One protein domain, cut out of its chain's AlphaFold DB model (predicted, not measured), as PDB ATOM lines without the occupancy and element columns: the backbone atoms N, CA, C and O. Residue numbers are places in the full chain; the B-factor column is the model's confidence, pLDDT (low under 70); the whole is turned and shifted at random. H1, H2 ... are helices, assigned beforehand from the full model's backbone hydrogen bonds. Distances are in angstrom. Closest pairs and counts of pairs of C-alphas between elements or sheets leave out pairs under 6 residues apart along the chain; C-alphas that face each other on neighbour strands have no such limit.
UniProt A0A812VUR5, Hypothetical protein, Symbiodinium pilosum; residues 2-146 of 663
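What this domain is: This is residues 2 to 146 of the 663 residues of the protein "Hypothetical protein" of Symbiodinium pilosum (UniProt A0A812VUR5). What shape do these atoms make? Five helices form a crossed, all-helix body: the long H3 runs through the middle, H2 crosses it on one side and H5 on the opposite side. H1 packs on H2 and H4, and H4 meets the first residues of H5, which closes a ring of contacts. How large is it, and what is it made of? The printed part has 145 residues with five named helices, in the order H1, H2, H3, H4, H5, and no named strand. It is compact, with a radius of gyration of the C-alphas of 15.5 A and spans of 46 by 35 by 25 A.

How they stand to each other: What does the first helix touch? H1, residues 11 to 21, touches H2, residues 26 to 49, opposite ways at a steep tilt of 45 degrees; the closest C-alphas, those of Thr 21 and Ala 29, are 4.7 A apart. H1 also touches H4, residues 94 to 105, at a shallow tilt of 20 degrees, opposite ways, closest at the C-alphas of Ala 16 and Val 104, 5.5 A apart. How does the chain go on from H2? H2 and H3, residues 57 to 83, form a helical hairpin at a steep tilt of 44 degrees, their closest C-alphas being those of Ala 43 and Trp 68, 5.2 A apart. H3 is close to H4 but not clearly touching it: the closest C-alphas, those of Ile 69 and Phe 101, are 7.5 A apart. Where does the last helix sit? H5, residues 126 to 146, touches H3 with residues 129 to 137 alone, the same way at a steep tilt of 46 degrees; the C-alphas of Trp 74 and Val 133, the closest, are 6.4 A apart. With residues 126 to 131 alone it touches H4, closest at the C-alphas of Glu 98 and Trp 126, 5.8 A apart. Which helices stay apart, and how complete are the backbones? H1 and H3, H1 and H5, H2 and H4, and H2 and H5 are apart. Every O i to N i+4 pair is within hydrogen-bond range in H1 and H4; in H2 it is 18 of 20, in H3 22 of 23 and in H5 16 of 17.

Where its parts are: Where does the first helix begin? H1 begins at C-alpha 11, at (138.381, 130.867, 199.816), and is 15.0 A long from first to last C-alpha. How long are the others? H2 measures 34.9 A, H3 38.4 A, H4 16.3 A and H5 30.3 A. Where does the last helix end? H5 ends at C-alpha 146, at (148.443, 96.002, 172.074).

The domain as a whole: How far does it reach? The two C-alphas farthest apart, those of Gln 3 and Val 146, are 48.8 A apart. Is it cut, and which link is long? The printed part has no cut, and the long link is that from H4 to H5, residues 106 to 125. Where is confidence low? Residues 2 to 6, 81 to 92, 94 and 123 to 124 are under 70; the mean pLDDT of the printed part of this model is 80.6.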
ATOM      1  N   PRO A   2     148.447 142.475 189.160       47.94
ATOM      2  CA  PRO A   2     147.480 141.388 189.225       47.94
ATOM      3  C   PRO A   2     147.392 140.954 190.692       47.94
ATOM      4  O   PRO A   2     148.420 140.778 191.349       47.94
ATOM      5  N   GLN A   3     146.181 140.890 191.234       51.66
ATOM      6  CA  GLN A   3     145.974 140.216 192.511       51.66
ATOM      7  C   GLN A   3     146.214 138.733 192.232       51.66
ATOM      8  O   GLN A   3     145.667 138.227 191.257       51.66
ATOM      9  N   ASN A   4     147.056 138.057 193.021       53.28
ATOM     10  CA  ASN A   4     147.194 136.608 192.887       53.28
ATOM     11  C   ASN A   4     145.792 136.011 193.038       53.28
ATOM     12  O   ASN A   4     145.208 136.163 194.104       53.28
ATOM     13  N   THR A   5     145.278 135.356 191.995       58.72
ATOM     14  CA  THR A   5     144.062 134.528 192.054       58.72
ATOM     15  C   THR A   5     144.428 133.046 192.083       58.72
ATOM     16  O   THR A   5     143.786 132.209 191.447       58.72
ATOM     17  N   ASP A   6     145.522 132.721 192.773       68.38
ATOM     18  CA  ASP A   6     145.906 131.340 193.047       68.38
ATOM     19  C   ASP A   6     144.883 130.718 194.009       68.38
ATOM     20  O   ASP A   6     144.256 131.427 194.792       68.38
ATOM     21  N   TRP A   7     144.725 129.394 193.996       76.69
ATOM     22  CA  TRP A   7     143.726 128.697 194.825       76.69
ATOM     23  C   TRP A   7     143.744 129.125 196.302       76.69
ATOM     24  O   TRP A   7     142.696 129.330 196.900       76.69
ATOM     25  N   ASP A   8     144.937 129.331 196.867       77.94
ATOM     26  CA  ASP A   8     145.154 129.740 198.265       77.94
ATOM     27  C   ASP A   8     144.663 131.168 198.596       77.94
ATOM     28  O   ASP A   8     144.754 131.606 199.742       77.94
ATOM     29  N   THR A   9     144.186 131.922 197.600       80.69
ATOM     30  CA  THR A   9     143.714 133.313 197.737       80.69
ATOM     31  C   THR A   9     142.210 133.473 197.536       80.69
ATOM     32  O   THR A   9     141.669 134.511 197.913       80.69
ATOM     33  N   ASN A  10     141.531 132.470 196.969       81.50
ATOM     34  CA  ASN A  10     140.089 132.500 196.755       81.50
ATOM     35  C   ASN A  10     139.406 131.438 197.645       81.50
ATOM     36  O   ASN A  10     139.261 130.285 197.222       81.50
ATOM     37  N   PRO A  11     138.986 131.805 198.875       85.31
ATOM     38  CA  PRO A  11     138.381 130.867 199.816       85.31
ATOM     39  C   PRO A  11     137.054 130.297 199.302       85.31
ATOM     40  O   PRO A  11     136.660 129.220 199.741       85.31
ATOM     41  N   ASP A  12     136.387 130.954 198.348       84.56
ATOM     42  CA  ASP A  12     135.148 130.449 197.755       84.56
ATOM     43  C   ASP A  12     135.405 129.176 196.930       84.56
ATOM     44  O   ASP A  12     134.576 128.268 196.943       84.56
ATOM     45  N   VAL A  13     136.578 129.050 196.289       84.25
ATOM     46  CA  VAL A  13     137.000 127.841 195.547       84.25
ATOM     47  C   VAL A  13     137.363 126.714 196.497       84.25
ATOM     48  O   VAL A  13     136.917 125.581 196.317       84.25
ATOM     49  N   GLU A  14     138.152 127.026 197.527       88.62
ATOM     50  CA  GLU A  14     138.522 126.061 198.559       88.62
ATOM     51  C   GLU A  14     137.268 125.514 199.250       88.62
ATOM     52  O   GLU A  14     137.096 124.299 199.297       88.62
ATOM     53  N   ASN A  15     136.342 126.383 199.665       88.31
ATOM     54  CA  ASN A  15     135.062 125.988 200.253       88.31
ATOM     55  C   ASN A  15     134.158 125.239 199.263       88.31
ATOM     56  O   ASN A  15     133.512 124.270 199.662       88.31
ATOM     57  N   ALA A  16     134.107 125.643 197.989       86.19
ATOM     58  CA  ALA A  16     133.329 124.958 196.956       86.19
ATOM     59  C   ALA A  16     133.781 123.512 196.767       86.19
ATOM     60  O   ALA A  16     132.978 122.586 196.886       86.19
ATOM     61  N   VAL A  17     135.074 123.318 196.505       85.69
ATOM     62  CA  VAL A  17     135.635 121.988 196.271       85.69
ATOM     63  C   VAL A  17     135.621 121.170 197.556       85.69
ATOM     64  O   VAL A  17     135.237 120.006 197.518       85.69
ATOM     65  N   TRP A  18     135.941 121.768 198.707       88.94
ATOM     66  CA  TRP A  18     135.878 121.075 199.992       88.94
ATOM     67  C   TRP A  18     134.469 120.553 200.295       88.94
ATOM     68  O   TRP A  18     134.317 119.347 200.472       88.94
ATOM     69  N   GLN A  19     133.431 121.399 200.249       87.31
ATOM     70  CA  GLN A  19     132.044 120.990 200.528       87.31
ATOM     71  C   GLN A  19     131.516 119.919 199.565       87.31
ATOM     72  O   GLN A  19     130.698 119.090 199.958       87.31
ATOM     73  N   VAL A  20     131.975 119.916 198.311       83.56
ATOM     74  CA  VAL A  20     131.631 118.855 197.356       83.56
ATOM     75  C   VAL A  20     132.379 117.559 197.693       83.56
ATOM     76  O   VAL A  20     131.755 116.505 197.788       83.56
ATOM     77  N   THR A  21     133.685 117.626 197.976       83.94
ATOM     78  CA  THR A  21     134.475 116.440 198.364       83.94
ATOM     79  C   THR A  21     134.096 115.851 199.723       83.94
ATOM     80  O   THR A  21     134.295 114.658 199.918       83.94
ATOM     81  N   GLN A  22     133.513 116.632 200.642       87.38
ATOM     82  CA  GLN A  22     133.030 116.163 201.951       87.38
ATOM     83  C   GLN A  22     131.909 115.114 201.868       87.38
ATOM     84  O   GLN A  22     131.656 114.445 202.865       87.38
ATOM     85  N   ARG A  23     131.247 114.962 200.712       82.19
ATOM     86  CA  ARG A  23     130.255 113.897 200.480       82.19
ATOM     87  C   ARG A  23     130.892 112.526 200.233       82.19
ATOM     88  O   ARG A  23     130.225 111.515 200.396       82.19
ATOM     89  N   LEU A  24     132.172 112.494 199.857       79.44
ATOM     90  CA  LEU A  24     132.950 111.263 199.739       79.44
ATOM     91  C   LEU A  24     133.406 110.800 201.129       79.44
ATOM     92  O   LEU A  24     133.584 111.618 202.035       79.44
ATOM     93  N   ALA A  25     133.705 109.506 201.274       81.69
ATOM     94  CA  ALA A  25     134.297 108.957 202.496       81.69
ATOM     95  C   ALA A  25     135.490 109.823 202.977       81.69
ATOM     96  O   ALA A  25     136.322 110.205 202.146       81.69
ATOM     97  N   PRO A  26     135.658 110.126 204.283       83.69
ATOM     98  CA  PRO A  26     136.616 111.144 204.747       83.69
ATOM     99  C   PRO A  26     138.072 110.941 204.285       83.69
ATOM    100  O   PRO A  26     138.794 111.905 204.008       83.69
ATOM    101  N   ALA A  27     138.503 109.683 204.147       81.06
ATOM    102  CA  ALA A  27     139.817 109.321 203.613       81.06
ATOM    103  C   ALA A  27     139.972 109.639 202.109       81.06
ATOM    104  O   ALA A  27     141.068 109.995 201.667       81.06
ATOM    105  N   MET A  28     138.889 109.543 201.331       79.12
ATOM    106  CA  MET A  28     138.818 109.954 199.926       79.12
ATOM    107  C   MET A  28     138.669 111.468 199.789       79.12
ATOM    108  O   MET A  28     139.418 112.056 199.015       79.12
ATOM    109  N   ALA A  29     137.806 112.115 200.581       85.56
ATOM    110  CA  ALA A  29     137.564 113.562 200.540       85.56
ATOM    111  C   ALA A  29     138.873 114.375 200.543       85.56
ATOM    112  O   ALA A  29     139.122 115.198 199.662       85.56
ATOM    113  N   LYS A  30     139.787 114.065 201.475       86.94
ATOM    114  CA  LYS A  30     141.094 114.735 201.582       86.94
ATOM    115  C   LYS A  30     142.038 114.440 200.407       86.94
ATOM    116  O   LYS A  30     142.787 115.330 199.995       86.94
ATOM    117  N   LYS A  31     142.018 113.212 199.868       85.19
ATOM    118  CA  LYS A  31     142.800 112.831 198.674       85.19
ATOM    119  C   LYS A  31     142.279 113.573 197.437       85.19
ATOM    120  O   LYS A  31     143.085 114.163 196.719       85.19
ATOM    121  N   MET A  32     140.957 113.597 197.257       83.88
ATOM    122  CA  MET A  32     140.248 114.247 196.154       83.88
ATOM    123  C   MET A  32     140.441 115.762 196.167       83.88
ATOM    124  O   MET A  32     140.896 116.327 195.178       83.88
ATOM    125  N   TYR A  33     140.231 116.415 197.313       89.00
ATOM    126  CA  TYR A  33     140.481 117.848 197.481       89.00
ATOM    127  C   TYR A  33     141.925 118.215 197.101       89.00
ATOM    128  O   TYR A  33     142.173 119.080 196.257       89.00
ATOM    129  N   GLY A  34     142.904 117.493 197.660       89.25
ATOM    130  CA  GLY A  34     144.319 117.698 197.351       89.25
ATOM    131  C   GLY A  34     144.703 117.339 195.911       89.25
ATOM    132  O   GLY A  34     145.791 117.701 195.466       89.25
ATOM    133  N   PHE A  35     143.863 116.607 195.182       88.50
ATOM    134  CA  PHE A  35     144.037 116.257 193.776       88.50
ATOM    135  C   PHE A  35     143.421 117.321 192.855       88.50
ATOM    136  O   PHE A  35     144.154 117.890 192.050       88.50
ATOM    137  N   MET A  36     142.155 117.701 193.065       89.06
ATOM    138  CA  MET A  36     141.474 118.782 192.336       89.06
ATOM    139  C   MET A  36     142.228 120.116 192.447       89.06
ATOM    140  O   MET A  36     142.407 120.817 191.453       89.06
ATOM    141  N   LYS A  37     142.783 120.430 193.627       90.94
ATOM    142  CA  LYS A  37     143.659 121.598 193.835       90.94
ATOM    143  C   LYS A  37     144.940 121.549 192.987       90.94
ATOM    144  O   LYS A  37     145.432 122.587 192.539       90.94
ATOM    145  N   ARG A  38     145.497 120.354 192.743       91.00
ATOM    146  CA  ARG A  38     146.702 120.159 191.912       91.00
ATOM    147  C   ARG A  38     146.393 120.254 190.420       91.00
ATOM    148  O   ARG A  38     147.178 120.862 189.698       91.00
ATOM    149  N   THR A  39     145.279 119.701 189.951       91.69
ATOM    150  CA  THR A  39     144.883 119.821 188.538       91.69
ATOM    151  C   THR A  39     144.474 121.255 188.208       91.69
ATOM    152  O   THR A  39     144.916 121.795 187.202       91.69
ATOM    153  N   TRP A  40     143.772 121.950 189.108       91.19
ATOM    154  CA  TRP A  40     143.404 123.362 188.931       91.19
ATOM    155  C   TRP A  40     144.614 124.288 188.829       91.19
ATOM    156  O   TRP A  40     144.707 125.114 187.923       91.19
ATOM    157  N   THR A  41     145.575 124.151 189.748       90.94
ATOM    158  CA  THR A  41     146.814 124.944 189.703       90.94
ATOM    159  C   THR A  41     147.669 124.615 188.474       90.94
ATOM    160  O   THR A  41     148.362 125.501 187.977       90.94
ATOM    161  N   THR A  42     147.569 123.393 187.940       91.19
ATOM    162  CA  THR A  42     148.192 123.003 186.663       91.19
ATOM    163  C   THR A  42     147.503 123.690 185.480       91.19
ATOM    164  O   THR A  42     148.162 124.421 184.746       91.19
ATOM    165  N   ALA A  43     146.177 123.575 185.364       90.56
ATOM    166  CA  ALA A  43     145.388 124.203 184.302       90.56
ATOM    167  C   ALA A  43     145.495 125.744 184.301       90.56
ATOM    168  O   ALA A  43     145.505 126.366 183.240       90.56
ATOM    169  N   LEU A  44     145.645 126.385 185.472       90.50
ATOM    170  CA  LEU A  44     145.942 127.822 185.544       90.50
ATOM    171  C   LEU A  44     147.357 128.143 185.070       90.50
ATOM    172  O   LEU A  44     147.561 129.146 184.391       90.50
ATOM    173  N   ALA A  45     148.345 127.317 185.418       91.19
ATOM    174  CA  ALA A  45     149.705 127.497 184.928       91.19
ATOM    175  C   ALA A  45     149.790 127.319 183.402       91.19
ATOM    176  O   ALA A  45     150.578 128.011 182.767       91.19
ATOM    177  N   GLU A  46     148.978 126.440 182.813       89.44
ATOM    178  CA  GLU A  46     148.843 126.276 181.360       89.44
ATOM    179  C   GLU A  46     148.152 127.483 180.713       89.44
ATOM    180  O   GLU A  46     148.739 128.097 179.825       89.44
ATOM    181  N   LEU A  47     147.001 127.931 181.234       90.56
ATOM    182  CA  LEU A  47     146.315 129.147 180.761       90.56
ATOM    183  C   LEU A  47     147.212 130.403 180.818       90.56
ATOM    184  O   LEU A  47     147.092 131.293 179.980       90.56
ATOM    185  N   ARG A  48     148.113 130.484 181.807       90.75
ATOM    186  CA  ARG A  48     149.098 131.572 181.961       90.75
ATOM    187  C   ARG A  48     150.298 131.462 181.010       90.75
ATOM    188  O   ARG A  48     150.952 132.476 180.776       90.75
ATOM    189  N   LYS A  49     150.627 130.261 180.525       91.12
ATOM    190  CA  LYS A  49     151.727 130.007 179.572       91.12
ATOM    191  C   LYS A  49     151.289 130.143 178.123       91.12
ATOM    192  O   LYS A  49     152.120 130.473 177.285       91.12
ATOM    193  N   ASP A  50     150.035 129.820 177.831       87.94
ATOM    194  CA  ASP A  50     149.523 129.826 176.472       87.94
ATOM    195  C   ASP A  50     149.428 131.266 175.939       87.94
ATOM    196  O   ASP A  50     148.486 132.010 176.215       87.94
ATOM    197  N   GLU A  51     150.428 131.670 175.154       79.31
ATOM    198  CA  GLU A  51     150.450 132.960 174.454       79.31
ATOM    199  C   GLU A  51     149.314 133.086 173.424       79.31
ATOM    200  O   GLU A  51     148.948 134.202 173.050       79.31
ATOM    201  N   LYS A  52     148.731 131.959 172.987       85.50
ATOM    202  CA  LYS A  52     147.555 131.902 172.109       85.50
ATOM    203  C   LYS A  52     146.239 131.837 172.894       85.50
ATOM    204  O   LYS A  52     145.183 131.808 172.257       85.50
ATOM    205  N   ALA A  53     146.275 131.861 174.233       79.31
ATOM    206  CA  ALA A  53     145.076 131.816 175.062       79.31
ATOM    207  C   ALA A  53     144.111 132.924 174.613       79.31
ATOM    208  O   ALA A  53     144.538 134.085 174.524       79.31
ATOM    209  N   PRO A  54     142.823 132.609 174.364       83.81
ATOM    210  CA  PRO A  54     141.887 133.535 173.738       83.81
ATOM    211  C   PRO A  54     141.909 134.925 174.377       83.81
ATOM    212  O   PRO A  54     142.042 135.051 175.590       83.81
ATOM    213  N   SER A  55     141.767 136.000 173.605       85.56
ATOM    214  CA  SER A  55     141.741 137.350 174.194       85.56
ATOM    215  C   SER A  55     140.439 137.641 174.954       85.56
ATOM    216  O   SER A  55     140.429 138.467 175.865       85.56
ATOM    217  N   ARG A  56     139.348 136.950 174.599       88.31
ATOM    218  CA  ARG A  56     138.021 137.104 175.204       88.31
ATOM    219  C   ARG A  56     137.896 136.316 176.514       88.31
ATOM    220  O   ARG A  56     138.298 135.148 176.560       88.31
ATOM    221  N   PRO A  57     137.319 136.901 177.578       86.19
ATOM    222  CA  PRO A  57     137.181 136.223 178.866       86.19
ATOM    223  C   PRO A  57     136.237 135.009 178.807       86.19
ATOM    224  O   PRO A  57     136.469 134.036 179.521       86.19
ATOM    225  N   GLU A  58     135.226 135.011 177.932       86.94
ATOM    226  CA  GLU A  58     134.303 133.887 177.707       86.94
ATOM    227  C   GLU A  58     135.041 132.644 177.187       86.94
ATOM    228  O   GLU A  58     134.785 131.520 177.638       86.94
ATOM    229  N   ASP A  59     135.978 132.874 176.268       88.06
ATOM    230  CA  ASP A  59     136.753 131.848 175.580       88.06
ATOM    231  C   ASP A  59     137.893 131.341 176.478       88.06
ATOM    232  O   ASP A  59     138.075 130.130 176.604       88.06
ATOM    233  N   ARG A  60     138.588 132.230 177.212       87.69
ATOM    234  CA  ARG A  60     139.567 131.842 178.258       87.69
ATOM    235  C   ARG A  60     138.953 130.944 179.311       87.69
ATOM    236  O   ARG A  60     139.525 129.919 179.670       87.69
ATOM    237  N   ARG A  61     137.773 131.328 179.791       88.31
ATOM    238  CA  ARG A  61     136.985 130.553 180.743       88.31
ATOM    239  C   ARG A  61     136.632 129.184 180.179       88.31
ATOM    240  O   ARG A  61     136.761 128.184 180.874       88.31
ATOM    241  N   THR A  62     136.213 129.131 178.916       87.44
ATOM    242  CA  THR A  62     135.907 127.875 178.224       87.44
ATOM    243  C   THR A  62     137.129 126.974 178.106       87.44
ATOM    244  O   THR A  62     137.028 125.791 178.427       87.44
ATOM    245  N   HIS A  63     138.275 127.533 177.719       87.06
ATOM    246  CA  HIS A  63     139.546 126.824 177.632       87.06
ATOM    247  C   HIS A  63     139.979 126.276 178.999       87.06
ATOM    248  O   HIS A  63     140.218 125.079 179.128       87.06
ATOM    249  N   PHE A  64     139.984 127.116 180.039       90.94
ATOM    250  CA  PHE A  64     140.351 126.722 181.400       90.94
ATOM    251  C   PHE A  64     139.443 125.628 181.974       90.94
ATOM    252  O   PHE A  64     139.938 124.619 182.466       90.94
ATOM    253  N   VAL A  65     138.120 125.815 181.901       89.62
ATOM    254  CA  VAL A  65     137.141 124.854 182.437       89.62
ATOM    255  C   VAL A  65     137.268 123.509 181.738       89.62
ATOM    256  O   VAL A  65     137.258 122.484 182.413       89.62
ATOM    257  N   ARG A  66     137.431 123.504 180.407       85.50
ATOM    258  CA  ARG A  66     137.717 122.277 179.657       85.50
ATOM    259  C   ARG A  66     139.009 121.645 180.157       85.50
ATOM    260  O   ARG A  66     138.935 120.559 180.709       85.50
ATOM    261  N   ALA A  67     140.137 122.350 180.042       88.06
ATOM    262  CA  ALA A  67     141.460 121.835 180.387       88.06
ATOM    263  C   ALA A  67     141.527 121.242 181.802       88.06
ATOM    264  O   ALA A  67     142.057 120.150 181.997       88.06
ATOM    265  N   TRP A  68     140.939 121.934 182.782       91.44
ATOM    266  CA  TRP A  68     140.913 121.478 184.165       91.44
ATOM    267  C   TRP A  68     140.085 120.204 184.368       91.44
ATOM    268  O   TRP A  68     140.568 119.266 185.006       91.44
ATOM    269  N   ILE A  69     138.849 120.154 183.862       87.62
ATOM    270  CA  ILE A  69     137.938 119.025 184.110       87.62
ATOM    271  C   ILE A  69     138.506 117.746 183.524       87.62
ATOM    272  O   ILE A  69     138.564 116.732 184.211       87.62
ATOM    273  N   SER A  70     138.960 117.786 182.279       85.94
ATOM    274  CA  SER A  70     139.462 116.606 181.586       85.94
ATOM    275  C   SER A  70     140.852 116.182 182.053       85.94
ATOM    276  O   SER A  70     141.067 114.982 182.136       85.94
ATOM    277  N   ASP A  71     141.758 117.083 182.464       88.25
ATOM    278  CA  ASP A  71     142.978 116.674 183.192       88.25
ATOM    279  C   ASP A  71     142.626 115.991 184.527       88.25
ATOM    280  O   ASP A  71     143.256 115.008 184.918       88.25
ATOM    281  N   THR A  72     141.573 116.464 185.203       87.50
ATOM    282  CA  THR A  72     141.081 115.859 186.448       87.50
ATOM    283  C   THR A  72     140.467 114.479 186.195       87.50
ATOM    284  O   THR A  72     140.926 113.514 186.798       87.50
ATOM    285  N   LEU A  73     139.512 114.348 185.268       85.00
ATOM    286  CA  LEU A  73     138.884 113.079 184.872       85.00
ATOM    287  C   LEU A  73     139.907 112.067 184.343       85.00
ATOM    288  O   LEU A  73     139.958 110.939 184.818       85.00
ATOM    289  N   TRP A  74     140.779 112.482 183.421       85.19
ATOM    290  CA  TRP A  74     141.838 111.642 182.857       85.19
ATOM    291  C   TRP A  74     142.733 111.043 183.947       85.19
ATOM    292  O   TRP A  74     143.035 109.849 183.941       85.19
ATOM    293  N   ARG A  75     143.139 111.862 184.924       83.94
ATOM    294  CA  ARG A  75     143.947 111.399 186.056       83.94
ATOM    295  C   ARG A  75     143.149 110.583 187.082       83.94
ATOM    296  O   ARG A  75     143.777 109.829 187.820       83.94
ATOM    297  N   LEU A  76     141.821 110.721 187.150       81.31
ATOM    298  CA  LEU A  76     140.961 109.845 187.957       81.31
ATOM    299  C   LEU A  76     140.853 108.459 187.325       81.31
ATOM    300  O   LEU A  76     141.087 107.480 188.026       81.31
ATOM    301  N   TYR A  77     140.630 108.367 186.012       80.88
ATOM    302  CA  TYR A  77     140.660 107.085 185.302       80.88
ATOM    303  C   TYR A  77     142.041 106.417 185.403       80.88
ATOM    304  O   TYR A  77     142.133 105.253 185.780       80.88
ATOM    305  N   GLN A  78     143.137 107.177 185.242       80.56
ATOM    306  CA  GLN A  78     144.483 106.658 185.535       80.56
ATOM    307  C   GLN A  78     144.659 106.198 186.988       80.56
ATOM    308  O   GLN A  78     145.459 105.297 187.231       80.56
ATOM    309  N   ALA A  79     143.994 106.817 187.966       76.56
ATOM    310  CA  ALA A  79     144.061 106.352 189.347       76.56
ATOM    311  C   ALA A  79     143.305 105.025 189.509       76.56
ATOM    312  O   ALA A  79     143.894 104.093 190.046       76.56
ATOM    313  N   GLY A  80     142.079 104.922 188.982       73.19
ATOM    314  CA  GLY A  80     141.255 103.709 189.021       73.19
ATOM    315  C   GLY A  80     141.947 102.487 188.413       73.19
ATOM    316  O   GLY A  80     142.110 101.480 189.098       73.19
ATOM    317  N   ASP A  81     142.466 102.597 187.185       69.25
ATOM    318  CA  ASP A  81     143.186 101.500 186.512       69.25
ATOM    319  C   ASP A  81     144.360 100.967 187.345       69.25
ATOM    320  O   ASP A  81     144.542  99.759 187.499       69.25
ATOM    321  N   ASN A  82     145.151 101.875 187.926       62.56
ATOM    322  CA  ASN A  82     146.302 101.520 188.759       62.56
ATOM    323  C   ASN A  82     145.909 101.031 190.166       62.56
ATOM    324  O   ASN A  82     146.789 100.605 190.917       62.56
ATOM    325  N   TRP A  83     144.641 101.165 190.564       52.94
ATOM    326  CA  TRP A  83     144.132 100.814 191.895       52.94
ATOM    327  C   TRP A  83     143.250  99.550 191.881       52.94
ATOM    328  O   TRP A  83     142.872  99.063 192.944       52.94
ATOM    329  N   SER A  84     143.046  98.947 190.703       48.00
ATOM    330  CA  SER A  84     142.307  97.699 190.424       48.00
ATOM    331  C   SER A  84     142.663  96.456 191.267       48.00
ATOM    332  O   SER A  84     141.978  95.444 191.169       48.00
ATOM    333  N   ALA A  85     143.687  96.520 192.125       51.56
ATOM    334  CA  ALA A  85     143.998  95.490 193.119       51.56
ATOM    335  C   ALA A  85     143.116  95.541 194.390       51.56
ATOM    336  O   ALA A  85     143.096  94.570 195.138       51.56
ATOM    337  N   GLU A  86     142.388  96.637 194.647       48.72
ATOM    338  CA  GLU A  86     141.348  96.704 195.688       48.72
ATOM    339  C   GLU A  86     140.026  97.220 195.084       48.72
ATOM    340  O   GLU A  86     140.009  98.324 194.533       48.72
ATOM    341  N   PRO A  87     138.893  96.503 195.218       43.84
ATOM    342  CA  PRO A  87     137.634  96.855 194.545       43.84
ATOM    343  C   PRO A  87     136.915  98.107 195.092       43.84
ATOM    344  O   PRO A  87     135.909  98.524 194.530       43.84
ATOM    345  N   ALA A  88     137.415  98.741 196.159       49.97
ATOM    346  CA  ALA A  88     136.812  99.927 196.793       49.97
ATOM    347  C   ALA A  88     137.492 101.267 196.413       49.97
ATOM    348  O   ALA A  88     137.300 102.303 197.057       49.97
ATOM    349  N   SER A  89     138.378 101.261 195.419       54.03
ATOM    350  CA  SER A  89     139.490 102.212 195.348       54.03
ATOM    351  C   SER A  89     139.239 103.417 194.411       54.03
ATOM    352  O   SER A  89     139.780 103.538 193.318       54.03
ATOM    353  N   MET A  90     138.466 104.401 194.894       56.44
ATOM    354  CA  MET A  90     138.164 105.668 194.184       56.44
ATOM    355  C   MET A  90     137.437 105.529 192.829       56.44
ATOM    356  O   MET A  90     137.551 106.414 191.980       56.44
ATOM    357  N   GLY A  91     136.624 104.484 192.654       59.88
ATOM    358  CA  GLY A  91     135.666 104.369 191.548       59.88
ATOM    359  C   GLY A  91     134.534 105.399 191.638       59.88
ATOM    360  O   GLY A  91     133.407 105.038 191.946       59.88
ATOM    361  N   ILE A  92     134.847 106.677 191.401       67.25
ATOM    362  CA  ILE A  92     133.850 107.738 191.228       67.25
ATOM    363  C   ILE A  92     133.129 107.467 189.913       67.25
ATOM    364  O   ILE A  92     133.752 107.464 188.846       67.25
ATOM    365  N   ASP A  93     131.822 107.249 190.001       74.38
ATOM    366  CA  ASP A  93     130.983 107.027 188.833       74.38
ATOM    367  C   ASP A  93     131.002 108.264 187.900       74.38
ATOM    368  O   ASP A  93     131.071 109.400 188.386       74.38
ATOM    369  N   PRO A  94     130.940 108.107 186.563       69.88
ATOM    370  CA  PRO A  94     130.818 109.229 185.632       69.88
ATOM    371  C   PRO A  94     129.737 110.257 185.998       69.88
ATOM    372  O   PRO A  94     129.977 111.457 185.834       69.88
ATOM    373  N   HIS A  95     128.593 109.820 186.535       76.75
ATOM    374  CA  HIS A  95     127.540 110.709 187.013       76.75
ATOM    375  C   HIS A  95     127.926 111.402 188.319       76.75
ATOM    376  O   HIS A  95     127.726 112.606 188.420       76.75
ATOM    377  N   GLU A  96     128.551 110.716 189.283       79.81
ATOM    378  CA  GLU A  96     129.093 111.376 190.481       79.81
ATOM    379  C   GLU A  96     130.135 112.443 190.120       79.81
ATOM    380  O   GLU A  96     130.147 113.522 190.713       79.81
ATOM    381  N   ALA A  97     130.987 112.185 189.124       76.06
ATOM    382  CA  ALA A  97     131.952 113.160 188.632       76.06
ATOM    383  C   ALA A  97     131.257 114.375 187.987       76.06
ATOM    384  O   ALA A  97     131.601 115.516 188.309       76.06
ATOM    385  N   GLU A  98     130.257 114.156 187.125       79.69
ATOM    386  CA  GLU A  98     129.404 115.211 186.551       79.69
ATOM    387  C   GLU A  98     128.717 116.045 187.647       79.69
ATOM    388  O   GLU A  98     128.763 117.276 187.611       79.69
ATOM    389  N   ASP A  99     128.183 115.393 188.677       83.25
ATOM    390  CA  ASP A  99     127.516 116.002 189.828       83.25
ATOM    391  C   ASP A  99     128.505 116.812 190.702       83.25
ATOM    392  O   ASP A  99     128.197 117.909 191.185       83.25
ATOM    393  N   VAL A 100     129.741 116.322 190.860       83.69
ATOM    394  CA  VAL A 100     130.856 116.999 191.544       83.69
ATOM    395  C   VAL A 100     131.289 118.258 190.786       83.69
ATOM    396  O   VAL A 100     131.294 119.347 191.369       83.69
ATOM    397  N   PHE A 101     131.619 118.154 189.495       85.81
ATOM    398  CA  PHE A 101     132.036 119.316 188.699       85.81
ATOM    399  C   PHE A 101     130.891 120.314 188.520       85.81
ATOM    400  O   PHE A 101     131.108 121.516 188.681       85.81
ATOM    401  N   GLY A 102     129.669 119.831 188.286       85.50
ATOM    402  CA  GLY A 102     128.459 120.642 188.201       85.50
ATOM    403  C   GLY A 102     128.228 121.475 189.463       85.50
ATOM    404  O   GLY A 102     128.011 122.680 189.359       85.50
ATOM    405  N   ARG A 103     128.362 120.886 190.661       86.69
ATOM    406  CA  ARG A 103     128.217 121.602 191.950       86.69
ATOM    407  C   ARG A 103     129.370 122.539 192.298       86.69
ATOM    408  O   ARG A 103     129.157 123.505 193.031       86.69
ATOM    409  N   VAL A 104     130.587 122.260 191.828       87.56
ATOM    410  CA  VAL A 104     131.707 123.205 191.966       87.56
ATOM    411  C   VAL A 104     131.485 124.411 191.051       87.56
ATOM    412  O   VAL A 104     131.670 125.545 191.483       87.56
ATOM    413  N   LEU A 105     131.044 124.186 189.812       87.94
ATOM    414  CA  LEU A 105     130.946 125.217 188.774       87.94
ATOM    415  C   LEU A 105     129.626 125.997 188.765       87.94
ATOM    416  O   LEU A 105     129.593 127.101 188.228       87.94
ATOM    417  N   SER A 106     128.561 125.478 189.382       87.00
ATOM    418  CA  SER A 106     127.302 126.214 189.577       87.00
ATOM    419  C   SER A 106     127.418 127.343 190.604       87.00
ATOM    420  O   SER A 106     126.584 128.249 190.630       87.00
ATOM    421  N   ARG A 107     128.455 127.323 191.450       86.12
ATOM    422  CA  ARG A 107     128.693 128.366 192.449       86.12
ATOM    423  C   ARG A 107     129.237 129.642 191.796       86.12
ATOM    424  O   ARG A 107     130.174 129.580 190.993       86.12
ATOM    425  N   PRO A 108     128.720 130.824 192.175       83.44
ATOM    426  CA  PRO A 108     129.237 132.088 191.668       83.44
ATOM    427  C   PRO A 108     130.703 132.280 192.082       83.44
ATOM    428  O   PRO A 108     131.087 131.930 193.193       83.44
ATOM    429  N   ARG A 109     131.510 132.888 191.200       84.25
ATOM    430  CA  ARG A 109     132.911 133.300 191.457       84.25
ATOM    431  C   ARG A 109     133.902 132.180 191.817       84.25
ATOM    432  O   ARG A 109     135.007 132.471 192.274       84.25
ATOM    433  N   VAL A 110     133.555 130.916 191.565       88.19
ATOM    434  CA  VAL A 110     134.497 129.799 191.748       88.19
ATOM    435  C   VAL A 110     135.630 129.826 190.720       88.19
ATOM    436  O   VAL A 110     136.761 129.482 191.038       88.19
ATOM    437  N   LEU A 111     135.388 130.277 189.492       87.81
ATOM    438  CA  LEU A 111     136.486 130.465 188.543       87.81
ATOM    439  C   LEU A 111     137.308 131.716 188.925       87.81
ATOM    440  O   LEU A 111     136.733 132.700 189.392       87.81
ATOM    441  N   PRO A 112     138.641 131.718 188.749       87.00
ATOM    442  CA  PRO A 112     139.466 132.882 189.058       87.00
ATOM    443  C   PRO A 112     139.267 133.974 188.003       87.00
ATOM    444  O   PRO A 112     138.981 133.677 186.843       87.00
ATOM    445  N   ASP A 113     139.466 135.242 188.375       87.38
ATOM    446  CA  ASP A 113     139.280 136.383 187.460       87.38
ATOM    447  C   ASP A 113     140.099 136.241 186.160       87.38
ATOM    448  O   ASP A 113     139.597 136.553 185.081       87.38
ATOM    449  N   GLU A 114     141.316 135.686 186.239       87.19
ATOM    450  CA  GLU A 114     142.184 135.401 185.083       87.19
ATOM    451  C   GLU A 114     141.561 134.428 184.059       87.19
ATOM    452  O   GLU A 114     141.830 134.530 182.860       87.19
ATOM    453  N   ALA A 115     140.698 133.519 184.524       85.31
ATOM    454  CA  ALA A 115     139.938 132.564 183.722       85.31
ATOM    455  C   ALA A 115     138.459 132.977 183.574       85.31
ATOM    456  O   ALA A 115     137.587 132.125 183.429       85.31
ATOM    457  N   GLY A 116     138.153 134.278 183.641       85.56
ATOM    458  CA  GLY A 116     136.796 134.792 183.441       85.56
ATOM    459  C   GLY A 116     135.848 134.555 184.622       85.56
ATOM    460  O   GLY A 116     134.645 134.413 184.410       85.56
ATOM    461  N   GLY A 117     136.367 134.548 185.856       84.31
ATOM    462  CA  GLY A 117     135.644 134.295 187.116       84.31
ATOM    463  C   GLY A 117     134.338 135.052 187.362       84.31
ATOM    464  O   GLY A 117     133.481 134.608 188.126       84.31
ATOM    465  N   ARG A 118     134.162 136.187 186.684       82.88
ATOM    466  CA  ARG A 118     132.983 137.060 186.780       82.88
ATOM    467  C   ARG A 118     131.820 136.617 185.897       82.88
ATOM    468  O   ARG A 118     130.717 137.126 186.066       82.88
ATOM    469  N   LEU A 119     132.059 135.706 184.955       80.00
ATOM    470  CA  LEU A 119     131.073 135.263 183.977       80.00
ATOM    471  C   LEU A 119     130.408 133.952 184.445       80.00
ATOM    472  O   LEU A 119     131.129 132.984 184.710       80.00
ATOM    473  N   PRO A 120     129.064 133.853 184.464       77.38
ATOM    474  CA  PRO A 120     128.343 132.670 184.949       77.38
ATOM    475  C   PRO A 120     128.672 131.448 184.091       77.38
ATOM    476  O   PRO A 120     128.486 131.501 182.872       77.38
ATOM    477  N   VAL A 121     129.219 130.383 184.693       77.31
ATOM    478  CA  VAL A 121     129.700 129.206 183.949       77.31
ATOM    479  C   VAL A 121     128.561 128.675 183.073       77.31
ATOM    480  O   VAL A 121     127.477 128.429 183.602       77.31
ATOM    481  N   PRO A 122     128.752 128.546 181.745       70.44
ATOM    482  CA  PRO A 122     127.671 128.100 180.882       70.44
ATOM    483  C   PRO A 122     127.279 126.672 181.281       70.44
ATOM    484  O   PRO A 122     128.182 125.877 181.565       70.44
ATOM    485  N   PRO A 123     125.979 126.325 181.284       65.88
ATOM    486  CA  PRO A 123     125.573 124.936 181.419       65.88
ATOM    487  C   PRO A 123     126.216 124.158 180.269       65.88
ATOM    488  O   PRO A 123     126.025 124.490 179.099       65.88
ATOM    489  N   ARG A 124     127.048 123.170 180.601       69.50
ATOM    490  CA  ARG A 124     127.679 122.298 179.610       69.50
ATOM    491  C   ARG A 124     126.999 120.936 179.634       69.50
ATOM    492  O   ARG A 124     126.565 120.512 180.703       69.50
ATOM    493  N   PRO A 125     126.962 120.225 178.498       75.75
ATOM    494  CA  PRO A 125     126.657 118.803 178.487       75.75
ATOM    495  C   PRO A 125     127.843 118.052 179.113       75.75
ATOM    496  O   PRO A 125     128.748 117.601 178.409       75.75
ATOM    497  N   TRP A 126     127.904 118.005 180.449       73.31
ATOM    498  CA  TRP A 126     129.032 117.407 181.168       73.31
ATOM    499  C   TRP A 126     129.152 115.915 180.857       73.31
ATOM    500  O   TRP A 126     130.265 115.477 180.583       73.31
ATOM    501  N   HIS A 127     128.029 115.195 180.748       73.94
ATOM    502  CA  HIS A 127     127.966 113.835 180.202       73.94
ATOM    503  C   HIS A 127     128.810 113.638 178.927       73.94
ATOM    504  O   HIS A 127     129.588 112.692 178.878       73.94
ATOM    505  N   VAL A 128     128.766 114.550 177.940       80.19
ATOM    506  CA  VAL A 128     129.592 114.448 176.713       80.19
ATOM    507  C   VAL A 128     131.083 114.580 177.028       80.19
ATOM    508  O   VAL A 128     131.896 113.845 176.477       80.19
ATOM    509  N   VAL A 129     131.466 115.504 177.914       75.19
ATOM    510  CA  VAL A 129     132.877 115.675 178.308       75.19
ATOM    511  C   VAL A 129     133.377 114.431 179.040       75.19
ATOM    512  O   VAL A 129     134.456 113.933 178.726       75.19
ATOM    513  N   THR A 130     132.591 113.903 179.978       75.62
ATOM    514  CA  THR A 130     132.934 112.695 180.734       75.62
ATOM    515  C   THR A 130     133.009 111.471 179.823       75.62
ATOM    516  O   THR A 130     133.984 110.724 179.894       75.62
ATOM    517  N   GLN A 131     132.049 111.309 178.907       79.62
ATOM    518  CA  GLN A 131     132.031 110.240 177.912       79.62
ATOM    519  C   GLN A 131     133.257 110.296 176.993       79.62
ATOM    520  O   GLN A 131     133.982 109.311 176.918       79.62
ATOM    521  N   VAL A 132     133.565 111.442 176.371       80.19
ATOM    522  CA  VAL A 132     134.722 111.541 175.460       80.19
ATOM    523  C   VAL A 132     136.047 111.311 176.192       80.19
ATOM    524  O   VAL A 132     136.958 110.698 175.630       80.19
ATOM    525  N   VAL A 133     136.184 111.753 177.450       80.19
ATOM    526  CA  VAL A 133     137.390 111.456 178.244       80.19
ATOM    527  C   VAL A 133     137.474 109.963 178.583       80.19
ATOM    528  O   VAL A 133     138.567 109.410 178.493       80.19
ATOM    529  N   LYS A 134     136.354 109.300 178.903       80.00
ATOM    530  CA  LYS A 134     136.289 107.848 179.150       80.00
ATOM    531  C   LYS A 134     136.621 107.034 177.892       80.00
ATOM    532  O   LYS A 134     137.460 106.143 177.960       80.00
ATOM    533  N   GLU A 135     136.029 107.372 176.748       83.88
ATOM    534  CA  GLU A 135     136.299 106.740 175.445       83.88
ATOM    535  C   GLU A 135     137.766 106.917 175.038       83.88
ATOM    536  O   GLU A 135     138.460 105.944 174.763       83.88
ATOM    537  N   THR A 136     138.289 108.146 175.104       81.19
ATOM    538  CA  THR A 136     139.702 108.427 174.781       81.19
ATOM    539  C   THR A 136     140.664 107.746 175.763       81.19
ATOM    540  O   THR A 136     141.808 107.455 175.415       81.19
ATOM    541  N   PHE A 137     140.232 107.493 177.000       81.50
ATOM    542  CA  PHE A 137     141.001 106.722 177.971       81.50
ATOM    543  C   PHE A 137     141.030 105.229 177.631       81.50
ATOM    544  O   PHE A 137     142.117 104.657 177.634       81.50
ATOM    545  N   ALA A 138     139.889 104.638 177.261       82.38
ATOM    546  CA  ALA A 138     139.799 103.254 176.794       82.38
ATOM    547  C   ALA A 138     140.629 103.021 175.515       82.38
ATOM    548  O   ALA A 138     141.500 102.155 175.505       82.38
ATOM    549  N   GLU A 139     140.481 103.876 174.493       84.19
ATOM    550  CA  GLU A 139     141.301 103.832 173.267       84.19
ATOM    551  C   GLU A 139     142.813 103.800 173.579       84.19
ATOM    552  O   GLU A 139     143.587 103.056 172.974       84.19
ATOM    553  N   LEU A 140     143.254 104.620 174.542       81.88
ATOM    554  CA  LEU A 140     144.665 104.751 174.908       81.88
ATOM    555  C   LEU A 140     145.160 103.676 175.887       81.88
ATOM    556  O   LEU A 140     146.374 103.454 175.949       81.88
ATOM    557  N   SER A 141     144.285 103.020 176.654       81.38
ATOM    558  CA  SER A 141     144.654 101.863 177.478       81.38
ATOM    559  C   SER A 141     144.740 100.597 176.620       81.38
ATOM    560  O   SER A 141     145.753  99.899 176.689       81.38
ATOM    561  N   GLU A 142     143.782 100.375 175.717       84.25
ATOM    562  CA  GLU A 142     143.800  99.294 174.724       84.25
ATOM    563  C   GLU A 142     145.044  99.364 173.830       84.25
ATOM    564  O   GLU A 142     145.793  98.388 173.736       84.25
ATOM    565  N   ALA A 143     145.353 100.537 173.260       83.31
ATOM    566  CA  ALA A 143     146.554 100.728 172.444       83.31
ATOM    567  C   ALA A 143     147.851 100.358 173.196       83.31
ATOM    568  O   ALA A 143     148.745  99.726 172.632       83.31
ATOM    569  N   ARG A 144     147.941 100.675 174.498       82.50
ATOM    570  CA  ARG A 144     149.090 100.294 175.340       82.50
ATOM    571  C   ARG A 144     149.180  98.791 175.584       82.50
ATOM    572  O   ARG A 144     150.292  98.271 175.663       82.50
ATOM    573  N   VAL A 145     148.047  98.099 175.720       81.50
ATOM    574  CA  VAL A 145     148.014  96.633 175.856       81.50
ATOM    575  C   VAL A 145     148.462  95.973 174.551       81.50
ATOM    576  O   VAL A 145     149.291  95.061 174.591       81.50
ATOM    577  N   VAL A 146     148.006  96.476 173.399       80.50
ATOM    578  CA  VAL A 146     148.443  96.002 172.074       80.50
ATOM    579  C   VAL A 146     149.955  96.189 171.908       80.50
ATOM    580  O   VAL A 146     150.656  95.204 171.655       80.50
TER     581      VAL A 146